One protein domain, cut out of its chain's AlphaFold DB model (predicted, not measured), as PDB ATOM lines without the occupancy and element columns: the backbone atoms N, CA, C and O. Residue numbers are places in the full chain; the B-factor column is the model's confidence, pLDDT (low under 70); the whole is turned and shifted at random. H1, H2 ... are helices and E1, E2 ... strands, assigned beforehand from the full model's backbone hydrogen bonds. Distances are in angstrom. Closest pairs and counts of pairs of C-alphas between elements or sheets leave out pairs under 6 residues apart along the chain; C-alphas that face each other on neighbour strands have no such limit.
ATOM      1  N   ARG A  97     -44.043  16.921 -30.540       78.06
ATOM      2  CA  ARG A  97     -42.972  16.820 -31.535       78.06
ATOM      3  C   ARG A  97     -42.665  15.362 -31.853       78.06
ATOM      4  O   ARG A  97     -42.415  14.577 -30.941       78.06
ATOM      5  N   VAL A  98     -42.609  15.024 -33.135       83.81
ATOM      6  CA  VAL A  98     -42.187  13.703 -33.602       83.81
ATOM      7  C   VAL A  98     -40.791  13.798 -34.203       83.81
ATOM      8  O   VAL A  98     -40.543  14.571 -35.130       83.81
ATOM      9  N   GLU A  99     -39.880  13.000 -33.659       82.75
ATOM     10  CA  GLU A  99     -38.509  12.845 -34.139       82.75
ATOM     11  C   GLU A  99     -38.364  11.448 -34.742       82.75
ATOM     12  O   GLU A  99     -38.666  10.452 -34.084       82.75
ATOM     13  N   ALA A 100     -37.907  11.356 -35.989       84.94
ATOM     14  CA  ALA A 100     -37.647  10.086 -36.654       84.94
ATOM     15  C   ALA A 100     -36.145   9.861 -36.811       84.94
ATOM     16  O   ALA A 100     -35.388  10.783 -37.110       84.94
ATOM     17  N   THR A 101     -35.714   8.617 -36.630       85.81
ATOM     18  CA  THR A 101     -34.336   8.177 -36.870       85.81
ATOM     19  C   THR A 101     -34.359   7.024 -37.863       85.81
ATOM     20  O   THR A 101     -34.763   5.915 -37.508       85.81
ATOM     21  N   VAL A 102     -33.912   7.269 -39.094       86.94
ATOM     22  CA  VAL A 102     -33.700   6.203 -40.082       86.94
ATOM     23  C   VAL A 102     -32.304   5.636 -39.857       86.94
ATOM     24  O   VAL A 102     -31.303   6.290 -40.155       86.94
ATOM     25  N   LYS A 103     -32.218   4.438 -39.281       86.00
ATOM     26  CA  LYS A 103     -30.941   3.764 -39.045       86.00
ATOM     27  C   LYS A 103     -30.564   2.976 -40.291       86.00
ATOM     28  O   LYS A 103     -31.261   2.047 -40.693       86.00
ATOM     29  N   ALA A 104     -29.437   3.348 -40.871       84.44
ATOM     30  CA  ALA A 104     -28.881   2.765 -42.076       84.44
ATOM     31  C   ALA A 104     -27.428   2.398 -41.757       84.44
ATOM     32  O   ALA A 104     -26.519   3.222 -41.876       84.44
ATOM     33  N   GLU A 105     -27.209   1.189 -41.231       79.00
ATOM     34  CA  GLU A 105     -25.893   0.795 -40.725       79.00
ATOM     35  C   GLU A 105     -24.875   0.754 -41.880       79.00
ATOM     36  O   GLU A 105     -25.080   0.091 -42.897       79.00
ATOM     37  N   GLY A 106     -23.801   1.537 -41.758       72.50
ATOM     38  CA  GLY A 106     -22.812   1.757 -42.822       72.50
ATOM     39  C   GLY A 106     -22.969   3.068 -43.606       72.50
ATOM     40  O   GLY A 106     -21.983   3.523 -44.183       72.50
ATOM     41  N   ALA A 107     -24.133   3.726 -43.569       79.38
ATOM     42  CA  ALA A 107     -24.334   5.011 -44.235       79.38
ATOM     43  C   ALA A 107     -23.606   6.139 -43.486       79.38
ATOM     44  O   ALA A 107     -23.821   6.367 -42.291       79.38
ATOM     45  N   GLY A 108     -22.729   6.840 -44.204       70.88
ATOM     46  CA  GLY A 108     -21.982   7.991 -43.702       70.88
ATOM     47  C   GLY A 108     -22.609   9.327 -44.123       70.88
ATOM     48  O   GLY A 108     -23.576   9.350 -44.880       70.88
ATOM     49  N   PRO A 109     -22.021  10.469 -43.718       70.38
ATOM     50  CA  PRO A 109     -22.466  11.796 -44.169       70.38
ATOM     51  C   PRO A 109     -22.274  12.016 -45.683       70.38
ATOM     52  O   PRO A 109     -22.832  12.947 -46.261       70.38
ATOM     53  N   GLU A 110     -21.482  11.158 -46.331       71.56
ATOM     54  CA  GLU A 110     -21.242  11.163 -47.773       71.56
ATOM     55  C   GLU A 110     -22.397  10.537 -48.579       71.56
ATOM     56  O   GLU A 110     -22.476  10.767 -49.786       71.56
ATOM     57  N   SER A 111     -23.300   9.786 -47.939       83.69
ATOM     58  CA  SER A 111     -24.471   9.153 -48.567       83.69
ATOM     59  C   SER A 111     -25.537  10.189 -48.976       83.69
ATOM     60  O   SER A 111     -25.440  11.379 -48.644       83.69
ATOM     61  N   THR A 112     -26.559   9.769 -49.728       84.94
ATOM     62  CA  THR A 112     -27.802  10.550 -49.858       84.94
ATOM     63  C   THR A 112     -28.607  10.476 -48.554       84.94
ATOM     64  O   THR A 112     -28.340   9.647 -47.680       84.94
ATOM     65  N   LYS A 113     -29.572  11.383 -48.385       87.44
ATOM     66  CA  LYS A 113     -30.504  11.336 -47.253       87.44
ATOM     67  C   LYS A 113     -31.584  10.288 -47.517       87.44
ATOM     68  O   LYS A 113     -31.896  10.006 -48.670       87.44
ATOM     69  N   ALA A 114     -32.165   9.746 -46.453       87.00
ATOM     70  CA  ALA A 114     -33.413   9.003 -46.558       87.00
ATOM     71  C   ALA A 114     -34.581   9.988 -46.718       87.00
ATOM     72  O   ALA A 114     -34.481  11.136 -46.278       87.00
ATOM     73  N   VAL A 115     -35.707   9.536 -47.264       86.25
ATOM     74  CA  VAL A 115     -36.958  10.312 -47.260       86.25
ATOM     75  C   VAL A 115     -38.045   9.501 -46.578       86.25
ATOM     76  O   VAL A 115     -38.265   8.338 -46.924       86.25
ATOM     77  N   ALA A 116     -38.720  10.111 -45.607       85.38
ATOM     78  CA  ALA A 116     -39.783   9.489 -44.830       85.38
ATOM     79  C   ALA A 116     -41.033  10.378 -44.778       85.38
ATOM     80  O   ALA A 116     -40.933  11.600 -44.725       85.38
ATOM     81  N   GLU A 117     -42.206   9.755 -44.777       82.75
ATOM     82  CA  GLU A 117     -43.511  10.401 -44.615       82.75
ATOM     83  C   GLU A 117     -44.224   9.841 -43.375       82.75
ATOM     84  O   GLU A 117     -43.956   8.713 -42.946       82.75
ATOM     85  N   VAL A 118     -45.142  10.614 -42.789       84.75
ATOM     86  CA  VAL A 118     -45.990  10.134 -41.688       84.75
ATOM     87  C   VAL A 118     -47.423  10.006 -42.166       84.75
ATOM     88  O   VAL A 118     -48.072  10.991 -42.520       84.75
ATOM     89  N   LEU A 119     -47.917   8.775 -42.122       81.81
ATOM     90  CA  LEU A 119     -49.271   8.397 -42.479       81.81
ATOM     91  C   LEU A 119     -50.207   8.502 -41.272       81.81
ATOM     92  O   LEU A 119     -49.853   8.133 -40.145       81.81
ATOM     93  N   GLY A 120     -51.421   8.982 -41.521       79.12
ATOM     94  CA  GLY A 120     -52.531   8.947 -40.581       79.12
ATOM     95  C   GLY A 120     -53.202   7.574 -40.516       79.12
ATOM     96  O   GLY A 120     -52.844   6.622 -41.211       79.12
ATOM     97  N   LYS A 121     -54.242   7.478 -39.683       72.25
ATOM     98  CA  LYS A 121     -55.066   6.267 -39.510       72.25
ATOM     99  C   LYS A 121     -55.799   5.815 -40.787       72.25
ATOM    100  O   LYS A 121     -56.212   4.662 -40.890       72.25
ATOM    101  N   ASP A 122     -55.996   6.735 -41.718       67.94
ATOM    102  CA  ASP A 122     -56.549   6.541 -43.059       67.94
ATOM    103  C   ASP A 122     -55.521   6.012 -44.077       67.94
ATOM    104  O   ASP A 122     -55.905   5.622 -45.178       67.94
ATOM    105  N   GLY A 123     -54.235   5.953 -43.711       63.09
ATOM    106  CA  GLY A 123     -53.138   5.597 -44.611       63.09
ATOM    107  C   GLY A 123     -52.706   6.739 -45.534       63.09
ATOM    108  O   GLY A 123     -52.013   6.483 -46.514       63.09
ATOM    109  N   LEU A 124     -53.117   7.979 -45.249       67.81
ATOM    110  CA  LEU A 124     -52.818   9.163 -46.056       67.81
ATOM    111  C   LEU A 124     -51.719   9.987 -45.377       67.81
ATOM    112  O   LEU A 124     -51.640  10.024 -44.150       67.81
ATOM    113  N   ALA A 125     -50.854  10.639 -46.157       74.50
ATOM    114  CA  ALA A 125     -49.760  11.436 -45.602       74.50
ATOM    115  C   ALA A 125     -50.304  12.660 -44.841       74.50
ATOM    116  O   ALA A 125     -50.884  13.570 -45.435       74.50
ATOM    117  N   VAL A 126     -50.101  12.670 -43.520       74.94
ATOM    118  CA  VAL A 126     -50.389  13.800 -42.618       74.94
ATOM    119  C   VAL A 126     -49.185  14.739 -42.557       74.94
ATOM    120  O   VAL A 126     -49.351  15.954 -42.516       74.94
ATOM    121  N   ILE A 127     -47.973  14.178 -42.611       75.75
ATOM    122  CA  ILE A 127     -46.746  14.920 -42.907       75.75
ATOM    123  C   ILE A 127     -46.153  14.302 -44.169       75.75
ATOM    124  O   ILE A 127     -45.946  13.088 -44.227       75.75
ATOM    125  N   GLY A 128     -45.930  15.139 -45.184       70.56
ATOM    126  CA  GLY A 128     -45.353  14.724 -46.460       70.56
ATOM    127  C   GLY A 128     -43.894  14.276 -46.344       70.56
ATOM    128  O   GLY A 128     -43.315  14.242 -45.264       70.56
ATOM    129  N   ALA A 129     -43.303  13.949 -47.488       80.00
ATOM    130  CA  ALA A 129     -41.914  13.522 -47.619       80.00
ATOM    131  C   ALA A 129     -40.909  14.512 -46.978       80.00
ATOM    132  O   ALA A 129     -40.671  15.598 -47.507       80.00
ATOM    133  N   VAL A 130     -40.289  14.113 -45.863       80.62
ATOM    134  CA  VAL A 130     -39.214  14.837 -45.163       80.62
ATOM    135  C   VAL A 130     -37.881  14.122 -45.374       80.62
ATOM    136  O   VAL A 130     -37.781  12.905 -45.207       80.62
ATOM    137  N   GLU A 131     -36.835  14.882 -45.699       83.00
ATOM    138  CA  GLU A 131     -35.463  14.372 -45.756       83.00
ATOM    139  C   GLU A 131     -34.895  14.112 -44.348       83.00
ATOM    140  O   GLU A 131     -34.789  15.027 -43.529       83.00
ATOM    141  N   VAL A 132     -34.434  12.887 -44.090       84.25
ATOM    142  CA  VAL A 132     -33.829  12.458 -42.820       84.25
ATOM    143  C   VAL A 132     -32.376  12.042 -43.057       84.25
ATOM    144  O   VAL A 132     -32.073  11.238 -43.940       84.25
ATOM    145  N   ALA A 133     -31.451  12.592 -42.267       84.94
ATOM    146  CA  ALA A 133     -30.050  12.180 -42.309       84.94
ATOM    147  C   ALA A 133     -29.894  10.760 -41.722       84.94
ATOM    148  O   ALA A 133     -30.477  10.467 -40.674       84.94
ATOM    149  N   PRO A 134     -29.130   9.859 -42.367       85.00
ATOM    150  CA  PRO A 134     -28.990   8.489 -41.891       85.00
ATOM    151  C   PRO A 134     -28.307   8.447 -40.521       85.00
ATOM    152  O   PRO A 134     -27.293   9.106 -40.295       85.00
ATOM    153  N   ASN A 135     -28.838   7.616 -39.623       83.62
ATOM    154  CA  ASN A 135     -28.355   7.407 -38.252       83.62
ATOM    155  C   ASN A 135     -28.444   8.638 -37.321       83.62
ATOM    156  O   ASN A 135     -27.904   8.598 -36.212       83.62
ATOM    157  N   GLU A 136     -29.147   9.700 -37.723       83.75
ATOM    158  CA  GLU A 136     -29.381  10.908 -36.924       83.75
ATOM    159  C   GLU A 136     -30.887  11.119 -36.685       83.75
ATOM    160  O   GLU A 136     -31.723  10.750 -37.511       83.75
ATOM    161  N   ALA A 137     -31.246  11.682 -35.528       82.56
ATOM    162  CA  ALA A 137     -32.634  11.987 -35.195       82.56
ATOM    163  C   ALA A 137     -33.044  13.321 -35.835       82.56
ATOM    164  O   ALA A 137     -32.493  14.370 -35.497       82.56
ATOM    165  N   ALA A 138     -34.024  13.287 -36.737       81.25
ATOM    166  CA  ALA A 138     -34.563  14.464 -37.406       81.25
ATOM    167  C   ALA A 138     -35.982  14.788 -36.898       81.25
ATOM    168  O   ALA A 138     -36.824  13.886 -36.832       81.25
ATOM    169  N   PRO A 139     -36.297  16.054 -36.567       80.88
ATOM    170  CA  PRO A 139     -37.666  16.461 -36.278       80.88
ATOM    171  C   PRO A 139     -38.482  16.457 -37.578       80.88
ATOM    172  O   PRO A 139     -38.208  17.246 -38.479       80.88
ATOM    173  N   ILE A 140     -39.483  15.578 -37.674       79.81
ATOM    174  CA  ILE A 140     -40.368  15.496 -38.849       79.81
ATOM    175  C   ILE A 140     -41.504  16.524 -38.762       79.81
ATOM    176  O   ILE A 140     -41.909  17.086 -39.775       79.81
ATOM    177  N   GLY A 141     -42.003  16.808 -37.557       79.75
ATOM    178  CA  GLY A 141     -43.042  17.815 -37.343       79.75
ATOM    179  C   GLY A 141     -43.701  17.703 -35.975       79.75
ATOM    180  O   GLY A 141     -43.170  17.063 -35.064       79.75
ATOM    181  N   GLU A 142     -44.862  18.334 -35.831       80.94
ATOM    182  CA  GLU A 142     -45.660  18.327 -34.604       80.94
ATOM    183  C   GLU A 142     -47.056  17.773 -34.927       80.94
ATOM    184  O   GLU A 142     -47.693  18.209 -35.885       80.94
ATOM    185  N   LEU A 143     -47.504  16.765 -34.172       80.75
ATOM    186  CA  LEU A 143     -48.754  16.033 -34.407       80.75
ATOM    187  C   LEU A 143     -49.656  16.070 -33.165       80.75
ATOM    188  O   LEU A 143     -49.137  16.022 -32.048       80.75
ATOM    189  N   PRO A 144     -50.990  16.135 -33.324       77.75
ATOM    190  CA  PRO A 144     -51.925  15.997 -32.209       77.75
ATOM    191  C   PRO A 144     -51.973  14.550 -31.679       77.75
ATOM    192  O   PRO A 144     -51.390  13.639 -32.262       77.75
ATOM    193  N   GLU A 145     -52.690  14.330 -30.573       78.75
ATOM    194  CA  GLU A 145     -52.948  12.987 -30.029       78.75
ATOM    195  C   GLU A 145     -53.584  12.066 -31.086       78.75
ATOM    196  O   GLU A 145     -54.637  12.374 -31.652       78.75
ATOM    197  N   GLY A 146     -52.969  10.907 -31.331       80.62
ATOM    198  CA  GLY A 146     -53.483   9.948 -32.305       80.62
ATOM    199  C   GLY A 146     -52.518   8.816 -32.679       80.62
ATOM    200  O   GLY A 146     -51.324   8.877 -32.374       80.62
ATOM    201  N   PRO A 147     -53.032   7.763 -33.341       81.06
ATOM    202  CA  PRO A 147     -52.220   6.720 -33.953       81.06
ATOM    203  C   PRO A 147     -51.741   7.152 -35.347       81.06
ATOM    204  O   PRO A 147     -52.542   7.561 -36.191       81.06
ATOM    205  N   TYR A 148     -50.446   6.989 -35.592       86.00
ATOM    206  CA  TYR A 148     -49.758   7.337 -36.834       86.00
ATOM    207  C   TYR A 148     -48.876   6.178 -37.302       86.00
ATOM    208  O   TYR A 148     -48.687   5.183 -36.597       86.00
ATOM    209  N   SER A 149     -48.336   6.262 -38.513       85.81
ATOM    210  CA  SER A 149     -47.352   5.296 -39.010       85.81
ATOM    211  C   SER A 149     -46.273   5.996 -39.823       85.81
ATOM    212  O   SER A 149     -46.579   6.748 -40.742       85.81
ATOM    213  N   LEU A 150     -45.009   5.761 -39.480       86.50
ATOM    214  CA  LEU A 150     -43.861   6.240 -40.244       86.50
ATOM    215  C   LEU A 150     -43.648   5.318 -41.452       86.50
ATOM    216  O   LEU A 150     -43.695   4.099 -41.305       86.50
ATOM    217  N   ARG A 151     -43.426   5.885 -42.638       83.69
ATOM    218  CA  ARG A 151     -43.040   5.141 -43.841       83.69
ATOM    219  C   ARG A 151     -41.800   5.782 -44.446       83.69
ATOM    220  O   ARG A 151     -41.864   6.917 -44.911       83.69
ATOM    221  N   VAL A 152     -40.690   5.048 -44.517       86.50
ATOM    222  CA  VAL A 152     -39.584   5.425 -45.410       86.50
ATOM    223  C   VAL A 152     -40.027   5.168 -46.852       86.50
ATOM    224  O   VAL A 152     -40.458   4.068 -47.193       86.50
ATOM    225  N   VAL A 153     -39.943   6.196 -47.695       85.75
ATOM    226  CA  VAL A 153     -40.274   6.126 -49.128       85.75
ATOM    227  C   VAL A 153     -39.026   6.062 -50.000       85.75
ATOM    228  O   VAL A 153     -39.096   5.590 -51.126       85.75
ATOM    229  N   GLN A 154     -37.870   6.479 -49.485       85.25
ATOM    230  CA  GLN A 154     -36.606   6.458 -50.216       85.25
ATOM    231  C   GLN A 154     -35.471   6.063 -49.274       85.25
ATOM    232  O   GLN A 154     -35.252   6.718 -48.248       85.25
ATOM    233  N   ALA A 155     -34.770   4.980 -49.604       87.06
ATOM    234  CA  ALA A 155     -33.605   4.538 -48.852       87.06
ATOM    235  C   ALA A 155     -32.380   5.417 -49.178       87.06
ATOM    236  O   ALA A 155     -32.227   5.861 -50.319       87.06
ATOM    237  N   PRO A 156     -31.482   5.665 -48.205       87.62
ATOM    238  CA  PRO A 156     -30.260   6.414 -48.454       87.62
ATOM    239  C   PRO A 156     -29.295   5.582 -49.311       87.62
ATOM    240  O   PRO A 156     -29.075   4.401 -49.051       87.62
ATOM    241  N   VAL A 157     -28.680   6.209 -50.308       86.56
ATOM    242  CA  VAL A 157     -27.734   5.574 -51.231       86.56
ATOM    243  C   VAL A 157     -26.313   5.998 -50.879       86.56
ATOM    244  O   VAL A 157     -25.999   7.185 -50.754       86.56
ATOM    245  N   ASN A 158     -25.438   5.018 -50.704       84.81
ATOM    246  CA  ASN A 158     -24.025   5.217 -50.417       84.81
ATOM    247  C   ASN A 158     -23.251   5.565 -51.702       84.81
ATOM    248  O   ASN A 158     -23.677   5.254 -52.812       84.81
ATOM    249  N   GLY A 159     -22.076   6.188 -51.570       75.88
ATOM    250  CA  GLY A 159     -21.263   6.611 -52.726       75.88
ATOM    251  C   GLY A 159     -20.711   5.471 -53.602       75.88
ATOM    252  O   GLY A 159     -20.175   5.735 -54.674       75.88
ATOM    253  N   ASP A 160     -20.834   4.217 -53.165       73.81
ATOM    254  CA  ASP A 160     -20.530   3.015 -53.951       73.81
ATOM    255  C   ASP A 160     -21.738   2.479 -54.748       73.81
ATOM    256  O   ASP A 160     -21.577   1.567 -55.555       73.81
ATOM    257  N   GLY A 161     -22.931   3.053 -54.554       75.19
ATOM    258  CA  GLY A 161     -24.191   2.596 -55.140       75.19
ATOM    259  C   GLY A 161     -24.959   1.574 -54.302       75.19
ATOM    260  O   GLY A 161     -26.046   1.179 -54.718       75.19
ATOM    261  N   SER A 162     -24.437   1.151 -53.142       85.62
ATOM    262  CA  SER A 162     -25.209   0.336 -52.198       85.62
ATOM    263  C   SER A 162     -26.333   1.163 -51.573       85.62
ATOM    264  O   SER A 162     -26.231   2.382 -51.423       85.62
ATOM    265  N   THR A 163     -27.429   0.501 -51.223       87.50
ATOM    266  CA  THR A 163     -28.627   1.134 -50.656       87.50
ATOM    267  C   THR A 163     -29.202   0.241 -49.558       87.50
ATOM    268  O   THR A 163     -28.516  -0.656 -49.065       87.50
ATOM    269  N   TYR A 164     -30.441   0.472 -49.141       89.19
ATOM    270  CA  TYR A 164     -31.108  -0.307 -48.104       89.19
ATOM    271  C   TYR A 164     -32.496  -0.754 -48.566       89.19
ATOM    272  O   TYR A 164     -33.148  -0.091 -49.371       89.19
ATOM    273  N   ARG A 165     -32.945  -1.901 -48.054       82.88
ATOM    274  CA  ARG A 165     -34.286  -2.442 -48.270       82.88
ATOM    275  C   ARG A 165     -35.284  -1.619 -47.459       82.88
ATOM    276  O   ARG A 165     -35.160  -1.513 -46.238       82.88
ATOM    277  N   LEU A 166     -36.283  -1.069 -48.139       86.19
ATOM    278  CA  LEU A 166     -37.433  -0.429 -47.511       86.19
ATOM    279  C   LEU A 166     -38.292  -1.481 -46.782       86.19
ATOM    280  O   LEU A 166     -38.500  -2.575 -47.318       86.19
ATOM    281  N   PRO A 167     -38.815  -1.179 -45.581       78.88
ATOM    282  CA  PRO A 167     -39.695  -2.093 -44.866       78.88
ATOM    283  C   PRO A 167     -41.047  -2.225 -45.586       78.88
ATOM    284  O   PRO A 167     -41.672  -1.236 -45.962       78.88
ATOM    285  N   GLU A 168     -41.539  -3.460 -45.739       75.50
ATOM    286  CA  GLU A 168     -42.827  -3.745 -46.404       75.50
ATOM    287  C   GLU A 168     -44.052  -3.200 -45.643       75.50
ATOM    288  O   GLU A 168     -45.152  -3.132 -46.193       75.50
ATOM    289  N   GLN A 169     -43.890  -2.860 -44.361       74.56
ATOM    290  CA  GLN A 169     -44.943  -2.354 -43.483       74.56
ATOM    291  C   GLN A 169     -44.453  -1.088 -42.773       74.56
ATOM    292  O   GLN A 169     -43.341  -1.105 -42.246       74.56
ATOM    293  N   PRO A 170     -45.268  -0.020 -42.716       83.00
ATOM    294  CA  PRO A 170     -44.891   1.213 -42.040       83.00
ATOM    295  C   PRO A 170     -44.866   1.026 -40.515       83.00
ATOM    296  O   PRO A 170     -45.698   0.318 -39.938       83.00
ATOM    297  N   THR A 171     -43.924   1.690 -39.849       84.44
ATOM    298  CA  THR A 171     -43.725   1.600 -38.401       84.44
ATOM    299  C   THR A 171     -44.793   2.402 -37.651       84.44
ATOM    300  O   THR A 171     -44.754   3.632 -37.590       84.44
ATOM    301  N   ALA A 172     -45.767   1.705 -37.059       84.69
ATOM    302  CA  ALA A 172     -46.845   2.318 -36.282       84.69
ATOM    303  C   ALA A 172     -46.356   2.904 -34.943       84.69
ATOM    304  O   ALA A 172     -45.619   2.252 -34.200       84.69
ATOM    305  N   PHE A 173     -46.825   4.107 -34.605       84.50
ATOM    306  CA  PHE A 173     -46.556   4.783 -33.335       84.50
ATOM    307  C   PHE A 173     -47.784   5.564 -32.843       84.50
ATOM    308  O   PHE A 173     -48.682   5.889 -33.618       84.50
ATOM    309  N   GLU A 174     -47.838   5.867 -31.546       81.94
ATOM    310  CA  GLU A 174     -48.941   6.620 -30.936       81.94
ATOM    311  C   GLU A 174     -48.416   7.900 -30.279       81.94
ATOM    312  O   GLU A 174     -47.447   7.871 -29.518       81.94
ATOM    313  N   VAL A 175     -49.075   9.023 -30.566       83.31
ATOM    314  CA  VAL A 175     -48.856  10.308 -29.897       83.31
ATOM    315  C   VAL A 175     -49.814  10.416 -28.717       83.31
ATOM    316  O   VAL A 175     -51.026  10.292 -28.891       83.31
ATOM    317  N   GLY A 176     -49.270  10.635 -27.518       76.00
ATOM    318  CA  GLY A 176     -50.044  10.735 -26.281       76.00
ATOM    319  C   GLY A 176     -50.605  12.140 -25.997       76.00
ATOM    320  O   GLY A 176     -50.071  13.133 -26.492       76.00
ATOM    321  N   PRO A 177     -51.622  12.250 -25.119       69.31
ATOM    322  CA  PRO A 177     -52.265  13.519 -24.736       69.31
ATOM    323  C   PRO A 177     -51.376  14.459 -23.902       69.31
ATOM    324  O   PRO A 177     -51.819  15.522 -23.469       69.31
ATOM    325  N   ASP A 178     -50.146  14.053 -23.584       68.88
ATOM    326  CA  ASP A 178     -49.230  14.765 -22.694       68.88
ATOM    327  C   ASP A 178     -48.215  15.657 -23.427       68.88
ATOM    328  O   ASP A 178     -47.373  16.275 -22.769       68.88
ATOM    329  N   GLY A 179     -48.280  15.731 -24.764       62.94
ATOM    330  CA  GLY A 179     -47.420  16.585 -25.593       62.94
ATOM    331  C   GLY A 179     -45.938  16.209 -25.558       62.94
ATOM    332  O   GLY A 179     -45.083  17.004 -25.951       62.94
ATOM    333  N   ARG A 180     -45.597  15.023 -25.040       72.94
ATOM    334  CA  ARG A 180     -44.203  14.579 -24.951       72.94
ATOM    335  C   ARG A 180     -43.681  14.201 -26.325       72.94
ATOM    336  O   ARG A 180     -44.356  13.513 -27.081       72.94
ATOM    337  N   SER A 181     -42.442  14.596 -26.605       76.19
ATOM    338  CA  SER A 181     -41.758  14.252 -27.849       76.19
ATOM    339  C   SER A 181     -41.713  12.736 -28.063       76.19
ATOM    340  O   SER A 181     -41.205  12.009 -27.201       76.19
ATOM    341  N   VAL A 182     -42.202  12.272 -29.211       82.75
ATOM    342  CA  VAL A 182     -42.179  10.859 -29.603       82.75
ATOM    343  C   VAL A 182     -40.989  10.629 -30.525       82.75
ATOM    344  O   VAL A 182     -40.928  11.191 -31.615       82.75
ATOM    345  N   ALA A 183     -40.049   9.794 -30.085       84.19
ATOM    346  CA  ALA A 183     -38.927   9.348 -30.902       84.19
ATOM    347  C   ALA A 183     -39.272   8.004 -31.561       84.19
ATOM    348  O   ALA A 183     -39.468   7.001 -30.870       84.19
ATOM    349  N   VAL A 184     -39.332   7.989 -32.890       85.69
ATOM    350  CA  VAL A 184     -39.545   6.796 -33.718       85.69
ATOM    351  C   VAL A 184     -38.212   6.413 -34.355       85.69
ATOM    352  O   VAL A 184     -37.431   7.270 -34.768       85.69
ATOM    353  N   SER A 185     -37.905   5.122 -34.417       83.62
ATOM    354  CA  SER A 185     -36.700   4.623 -35.079       83.62
ATOM    355  C   SER A 185     -37.055   3.476 -36.001       83.62
ATOM    356  O   SER A 185     -37.781   2.574 -35.593       83.62
ATOM    357  N   GLU A 186     -36.507   3.511 -37.208       84.56
ATOM    358  CA  GLU A 186     -36.748   2.522 -38.252       84.56
ATOM    359  C   GLU A 186     -35.392   1.979 -38.718       84.56
ATOM    360  O   GLU A 186     -34.499   2.743 -39.089       84.56
ATOM    361  N   ASP A 187     -35.203   0.666 -38.587       83.25
ATOM    362  CA  ASP A 187     -33.959  -0.041 -38.897       83.25
ATOM    363  C   ASP A 187     -34.048  -0.600 -40.330       83.25
ATOM    364  O   ASP A 187     -34.882  -1.464 -40.596       83.25
ATOM    365  N   LEU A 188     -33.210  -0.110 -41.253       87.25
ATOM    366  CA  LEU A 188     -33.194  -0.565 -42.650       87.25
ATOM    367  C   LEU A 188     -32.157  -1.679 -42.877       87.25
ATOM    368  O   LEU A 188     -31.008  -1.568 -42.442       87.25
ATOM    369  N   GLU A 189     -32.527  -2.731 -43.613       86.00
ATOM    370  CA  GLU A 189     -31.595  -3.810 -43.979       86.00
ATOM    371  C   GLU A 189     -30.666  -3.373 -45.129       86.00
ATOM    372  O   GLU A 189     -31.161  -2.906 -46.156       86.00
ATOM    373  N   PRO A 190     -29.333  -3.525 -45.018       85.25
ATOM    374  CA  PRO A 190     -28.406  -3.131 -46.077       85.25
ATOM    375  C   PRO A 190     -28.535  -4.025 -47.318       85.25
ATOM    376  O   PRO A 190     -28.542  -5.252 -47.219       85.25
ATOM    377  N   LEU A 191     -28.570  -3.400 -48.495       84.00
ATOM    378  CA  LEU A 191     -28.517  -4.044 -49.805       84.00
ATOM    379  C   LEU A 191     -27.187  -3.701 -50.480       84.00
ATOM    380  O   LEU A 191     -26.975  -2.594 -50.979       84.00
ATOM    381  N   ALA A 192     -26.280  -4.676 -50.474       83.69
ATOM    382  CA  ALA A 192     -24.989  -4.561 -51.133       83.69
ATOM    383  C   ALA A 192     -25.155  -4.544 -52.661       83.69
ATOM    384  O   ALA A 192     -26.062  -5.179 -53.206       83.69
ATOM    385  N   VAL A 193     -24.251  -3.848 -53.360       82.06
ATOM    386  CA  VAL A 193     -24.308  -3.695 -54.823       82.06
ATOM    387  C   VAL A 193     -24.390  -5.056 -55.507       82.06
ATOM    388  O   VAL A 193     -25.170  -5.211 -56.436       82.06
ATOM    389  N   GLU A 194     -23.637  -6.061 -55.056       82.19
ATOM    390  CA  GLU A 194     -23.659  -7.453 -55.533       82.19
ATOM    391  C   GLU A 194     -25.031  -8.140 -55.486       82.19
ATOM    392  O   GLU A 194     -25.309  -8.921 -56.396       82.19
ATOM    393  N   ASP A 195     -25.902  -7.805 -54.536       82.69
ATOM    394  CA  ASP A 195     -27.221  -8.432 -54.373       82.69
ATOM    395  C   ASP A 195     -28.351  -7.646 -55.065       82.69
ATOM    396  O   ASP A 195     -29.441  -8.181 -55.278       82.69
ATOM    397  N   MET A 196     -28.086  -6.403 -55.483       79.88
ATOM    398  CA  MET A 196     -29.056  -5.561 -56.186       79.88
ATOM    399  C   MET A 196     -29.332  -6.037 -57.621       79.88
ATOM    400  O   MET A 196     -28.444  -6.483 -58.362       79.88
ATOM    401  N   THR A 197     -30.585  -5.893 -58.042       82.88
ATOM    402  CA  THR A 197     -31.053  -6.107 -59.418       82.88
ATOM    403  C   THR A 197     -30.698  -4.919 -60.318       82.88
ATOM    404  O   THR A 197     -30.223  -3.876 -59.859       82.88
ATOM    405  N   LYS A 198     -30.948  -5.050 -61.628       81.25
ATOM    406  CA  LYS A 198     -30.773  -3.942 -62.578       81.25
ATOM    407  C   LYS A 198     -31.579  -2.706 -62.172       81.25
ATOM    408  O   LYS A 198     -31.036  -1.610 -62.118       81.25
ATOM    409  N   GLU A 199     -32.861  -2.891 -61.875       83.94
ATOM    410  CA  GLU A 199     -33.801  -1.806 -61.594       83.94
ATOM    411  C   GLU A 199     -33.486  -1.103 -60.264       83.94
ATOM    412  O   GLU A 199     -33.691   0.102 -60.146       83.94
ATOM    413  N   GLN A 200     -32.938  -1.829 -59.283       82.19
ATOM    414  CA  GLN A 200     -32.480  -1.258 -58.013       82.19
ATOM    415  C   GLN A 200     -31.226  -0.394 -58.179       82.19
ATOM    416  O   GLN A 200     -31.125   0.650 -57.539       82.19
ATOM    417  N   LEU A 201     -30.287  -0.785 -59.051       84.31
ATOM    418  CA  LEU A 201     -29.116   0.042 -59.368       84.31
ATOM    419  C   LEU A 201     -29.471   1.238 -60.256       84.31
ATOM    420  O   LEU A 201     -28.904   2.309 -60.075       84.31
ATOM    421  N   GLU A 202     -30.416   1.089 -61.188       83.62
ATOM    422  CA  GLU A 202     -30.923   2.221 -61.974       83.62
ATOM    423  C   GLU A 202     -31.590   3.261 -61.060       83.62
ATOM    424  O   GLU A 202     -31.233   4.436 -61.148       83.62
ATOM    425  N   ALA A 203     -32.424   2.827 -60.106       84.88
ATOM    426  CA  ALA A 203     -32.977   3.691 -59.066       84.88
ATOM    427  C   ALA A 203     -31.881   4.351 -58.210       84.88
ATOM    428  O   ALA A 203     -31.831   5.573 -58.117       84.88
ATOM    429  N   ALA A 204     -30.948   3.577 -57.645       83.81
ATOM    430  CA  ALA A 204     -29.862   4.118 -56.822       83.81
ATOM    431  C   ALA A 204     -28.970   5.123 -57.583       83.81
ATOM    432  O   ALA A 204     -28.492   6.099 -57.005       83.81
ATOM    433  N   ALA A 205     -28.769   4.924 -58.887       85.06
ATOM    434  CA  ALA A 205     -28.052   5.871 -59.730       85.06
ATOM    435  C   ALA A 205     -28.848   7.151 -60.027       85.06
ATOM    436  O   ALA A 205     -28.243   8.220 -60.093       85.06
ATOM    437  N   ASP A 206     -30.172   7.058 -60.200       85.56
ATOM    438  CA  ASP A 206     -31.048   8.231 -60.309       85.56
ATOM    439  C   ASP A 206     -30.979   9.076 -59.021       85.56
ATOM    440  O   ASP A 206     -30.820  10.293 -59.110       85.56
ATOM    441  N   GLU A 207     -30.981   8.445 -57.837       82.88
ATOM    442  CA  GLU A 207     -30.832   9.151 -56.550       82.88
ATOM    443  C   GLU A 207     -29.462   9.830 -56.399       82.88
ATOM    444  O   GLU A 207     -29.369  10.973 -55.945       82.88
ATOM    445  N   LEU A 208     -28.375   9.156 -56.798       83.44
ATOM    446  CA  LEU A 208     -27.034   9.749 -56.789       83.44
ATOM    447  C   LEU A 208     -26.932  10.934 -57.764       83.44
ATOM    448  O   LEU A 208     -26.281  11.926 -57.439       83.44
ATOM    449  N   GLU A 209     -27.582  10.865 -58.929       85.12
ATOM    450  CA  GLU A 209     -27.607  11.964 -59.899       85.12
ATOM    451  C   GLU A 209     -28.450  13.152 -59.405       85.12
ATOM    452  O   GLU A 209     -27.997  14.295 -59.502       85.12
ATOM    453  N   GLU A 210     -29.623  12.908 -58.807       81.56
ATOM    454  CA  GLU A 210     -30.476  13.960 -58.232       81.56
ATOM    455  C   GLU A 210     -29.808  14.639 -57.020       81.56
ATOM    456  O   GLU A 210     -29.821  15.868 -56.913       81.56
ATOM    457  N   ALA A 211     -29.106  13.871 -56.178       77.38
ATOM    458  CA  ALA A 211     -28.282  14.387 -55.083       77.38
ATOM    459  C   ALA A 211     -26.946  15.026 -55.537       77.38
ATOM    460  O   ALA A 211     -26.190  15.528 -54.699       77.38
ATOM    461  N   GLY A 212     -26.624  15.002 -56.837       78.69
ATOM    462  CA  GLY A 212     -25.390  15.563 -57.399       78.69
ATOM    463  C   GLY A 212     -24.104  14.862 -56.938       78.69
ATOM    464  O   GLY A 212     -23.041  15.486 -56.907       78.69
ATOM    465  N   LYS A 213     -24.194  13.589 -56.542       77.69
ATOM    466  CA  LYS A 213     -23.085  12.770 -56.039       77.69
ATOM    467  C   LYS A 213     -22.331  12.113 -57.199       77.69
ATOM    468  O   LYS A 213     -22.920  11.560 -58.128       77.69
ATOM    469  N   GLU A 214     -21.001  12.135 -57.132       75.88
ATOM    470  CA  GLU A 214     -20.168  11.366 -58.060       75.88
ATOM    471  C   GLU A 214     -20.389   9.861 -57.827       75.88
ATOM    472  O   GLU A 214     -20.461   9.416 -56.685       75.88
ATOM    473  N   GLY A 215     -20.513   9.081 -58.905       77.31
ATOM    474  CA  GLY A 215     -20.754   7.630 -58.841       77.31
ATOM    475  C   GLY A 215     -21.975   7.149 -59.630       77.31
ATOM    476  O   GLY A 215     -21.972   6.011 -60.096       77.31
ATOM    477  N   ALA A 216     -22.962   8.017 -59.890       81.75
ATOM    478  CA  ALA A 216     -24.186   7.662 -60.622       81.75
ATOM    479  C   ALA A 216     -23.910   6.929 -61.952       81.75
ATOM    480  O   ALA A 216     -24.447   5.850 -62.192       81.75
ATOM    481  N   GLN A 217     -23.007   7.449 -62.797       78.31
ATOM    482  CA  GLN A 217     -22.680   6.809 -64.080       78.31
ATOM    483  C   GLN A 217     -22.073   5.403 -63.909       78.31
ATOM    484  O   GLN A 217     -22.464   4.493 -64.635       78.31
ATOM    485  N   SER A 218     -21.168   5.194 -62.946       79.88
ATOM    486  CA  SER A 218     -20.600   3.863 -62.675       79.88
ATOM    487  C   SER A 218     -21.652   2.871 -62.174       79.88
ATOM    488  O   SER A 218     -21.629   1.713 -62.578       79.88
ATOM    489  N   VAL A 219     -22.619   3.326 -61.370       83.62
ATOM    490  CA  VAL A 219     -23.739   2.489 -60.906       83.62
ATOM    491  C   VAL A 219     -24.671   2.124 -62.073       83.62
ATOM    492  O   VAL A 219     -25.054   0.960 -62.205       83.62
ATOM    493  N   ARG A 220     -24.955   3.061 -62.998       80.31
ATOM    494  CA  ARG A 220     -25.677   2.760 -64.255       80.31
ATOM    495  C   ARG A 220     -24.918   1.764 -65.139       80.31
ATOM    496  O   ARG A 220     -25.548   0.911 -65.755       80.31
ATOM    497  N   GLU A 221     -23.592   1.860 -65.229       82.94
ATOM    498  CA  GLU A 221     -22.770   0.932 -66.023       82.94
ATOM    499  C   GLU A 221     -22.772  -0.490 -65.425       82.94
ATOM    500  O   GLU A 221     -22.977  -1.454 -66.165       82.94
ATOM    501  N   GLU A 222     -22.675  -0.627 -64.098       79.75
ATOM    502  CA  GLU A 222     -22.845  -1.911 -63.394       79.75
ATOM    503  C   GLU A 222     -24.260  -2.498 -63.582       79.75
ATOM    504  O   GLU A 222     -24.411  -3.714 -63.749       79.75
ATOM    505  N   ALA A 223     -25.300  -1.654 -63.645       81.00
ATOM    506  CA  ALA A 223     -26.682  -2.074 -63.900       81.00
ATOM    507  C   ALA A 223     -26.860  -2.809 -65.249       81.00
ATOM    508  O   ALA A 223     -27.691  -3.713 -65.362       81.00
ATOM    509  N   VAL A 224     -26.059  -2.486 -66.274       78.38
ATOM    510  CA  VAL A 224     -26.147  -3.118 -67.609       78.38
ATOM    511  C   VAL A 224     -25.814  -4.618 -67.571       78.38
ATOM    512  O   VAL A 224     -26.319  -5.381 -68.396       78.38
ATOM    513  N   GLY A 225     -24.994  -5.063 -66.612       72.56
ATOM    514  CA  GLY A 225     -24.606  -6.469 -66.450       72.56
ATOM    515  C   GLY A 225     -25.581  -7.330 -65.634       72.56
ATOM    516  O   GLY A 225     -25.330  -8.523 -65.460       72.56
ATOM    517  N   ARG A 226     -26.660  -6.745 -65.099       78.69
ATOM    518  CA  ARG A 226     -27.455  -7.329 -64.007       78.69
ATOM    519  C   ARG A 226     -28.705  -8.083 -64.460       78.69
ATOM    520  O   ARG A 226     -29.271  -7.773 -65.509       78.69
ATOM    521  N   PRO A 227     -29.192  -9.052 -63.657       72.81
ATOM    522  CA  PRO A 227     -30.518  -9.618 -63.863       72.81
ATOM    523  C   PRO A 227     -31.592  -8.535 -63.682       72.81
ATOM    524  O   PRO A 227     -31.602  -7.808 -62.687       72.81
ATOM    525  N   SER A 228     -32.499  -8.457 -64.653       80.62
ATOM    526  CA  SER A 228     -33.698  -7.618 -64.600       80.62
ATOM    527  C   SER A 228     -34.803  -8.343 -63.832       80.62
ATOM    528  O   SER A 228     -35.136  -9.490 -64.148       80.62
ATOM    529  N   VAL A 229     -35.361  -7.678 -62.823       76.00
ATOM    530  CA  VAL A 229     -36.486  -8.145 -62.007       76.00
ATOM    531  C   VAL A 229     -37.526  -7.019 -61.964       76.00
ATOM    532  O   VAL A 229     -37.424  -6.114 -61.129       76.00
ATOM    533  N   PRO A 230     -38.529  -7.035 -62.862       75.25
ATOM    534  CA  PRO A 230     -39.524  -5.972 -62.953       75.25
ATOM    535  C   PRO A 230     -40.217  -5.699 -61.612       75.25
ATOM    536  O   PRO A 230     -40.766  -6.610 -60.996       75.25
ATOM    537  N   GLY A 231     -40.191  -4.437 -61.175       69.00
ATOM    538  CA  GLY A 231     -40.779  -3.981 -59.909       69.00
ATOM    539  C   GLY A 231     -39.826  -3.951 -58.707       69.00
ATOM    540  O   GLY A 231     -40.166  -3.334 -57.704       69.00
ATOM    541  N   SER A 232     -38.620  -4.525 -58.800       76.00
ATOM    542  CA  SER A 232     -37.650  -4.545 -57.685       76.00
ATOM    543  C   SER A 232     -37.130  -3.164 -57.255       76.00
ATOM    544  O   SER A 232     -36.691  -3.018 -56.117       76.00
ATOM    545  N   ALA A 233     -37.247  -2.130 -58.098       76.56
ATOM    546  CA  ALA A 233     -36.997  -0.740 -57.700       76.56
ATOM    547  C   ALA A 233     -37.850  -0.312 -56.485       76.56
ATOM    548  O   ALA A 233     -37.345   0.397 -55.620       76.56
ATOM    549  N   GLY A 234     -39.084  -0.830 -56.371       77.62
ATOM    550  CA  GLY A 234     -40.010  -0.575 -55.257       77.62
ATOM    551  C   GLY A 234     -39.479  -0.963 -53.870       77.62
ATOM    552  O   GLY A 234     -40.000  -0.506 -52.857       77.62
ATOM    553  N   GLU A 235     -38.446  -1.807 -53.830       76.38
ATOM    554  CA  GLU A 235     -37.790  -2.305 -52.618       76.38
ATOM    555  C   GLU A 235     -36.732  -1.328 -52.066       76.38
ATOM    556  O   GLU A 235     -36.292  -1.497 -50.934       76.38
ATOM    557  N   VAL A 236     -36.324  -0.314 -52.844       76.81
ATOM    558  CA  VAL A 236     -35.273   0.666 -52.476       76.81
ATOM    559  C   VAL A 236     -35.729   2.122 -52.615       76.81
ATOM    560  O   VAL A 236     -35.265   3.000 -51.890       76.81
TER     561      VAL A 236
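What this domain is: This is residues 97 to 236 of the 397 residues of an uncharacterized protein of Gordonibacter sp. An230 (UniProt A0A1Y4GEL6). Two strongly twisted sheets of four strands stand face to face as an elongated sandwich, one of them curled like part of a barrel, and a helical hairpin of H1 and H2 caps one end, with the short H3 beside H1. The printed part has 140 residues, with eight named strands, E1 to E8, followed along the chain by three named helices, H1 to H3; the class is mixed, helices and strands. The curled sheet runs E4 E1 E8 E6 and is mixed; the other runs E3 E2 E5 E7 and is antiparallel. The whole is compact, with a radius of gyration of the C-alphas of 15.9 A, and spans 54 by 29 by 21 A.

How they stand to each other: In the curled sheet, E1, residues 97 to 104, and E8, residues 182 to 191, are parallel at 18 degrees, with N 101 and O 184 2.9 A apart. E4, residues 137 to 143, is antiparallel to E1, with N 138 and O 100 at 2.9 A. E6, residues 163 to 165, is antiparallel to E8, with N 191 and O 163 at 2.8 A. The pairing of E8 is staggered: residues 182 to 188 pair with E1 and 189 to 191 with E6. In the other sheet, E2, residues 114 to 119, forms a hairpin with E3, residues 125 to 132, where N 116 and O 130 are 3.0 A apart; E3 bends by 55 degrees at residue 129. E5, residues 146 to 154, is antiparallel to E2, with N 117 and O 151 at 2.9 A, and to E7, residues 171 to 175, with N 173 and O 148 at 2.9 A. The parts of the sheets that face each other are 7.7 A centre to centre. H1, residues 198 to 210, only grazes the curled sheet, with residues 200 to 204. H2, residues 216 to 223, touches H1 in a helical hairpin, at a shallow tilt of 3 degrees, opposite ways; their closest C-alphas, of Ala 205 and Ala 216, are 4.4 A apart. H3, residues 232 to 235, touches residues 199 to 203 of H1, with the closest C-alphas, of Gln 200 and Ala 233, at 4.6 A. Every O i to N i+4 pair is within hydrogen-bond range in H1 and H2; H3 is too short for such a pair.

Where its parts are: E1 begins at C-alpha 97, (-42.972, 16.820, -31.535), and is 22.5 A long. E8 measures 28.6 A, E5 24.9 A and H1 18.4 A. H3 ends at C-alpha 235, (-37.790, -2.305, -52.618).

The domain as a whole: The two C-alphas farthest apart, of Asp 178 and Gly 225, are 54.5 A apart. The printed part has no cut, and its links are tight or short. Mean pLDDT of the printed part is 80.6; residues 122 to 124, 177 to 179 and 231 are under 70.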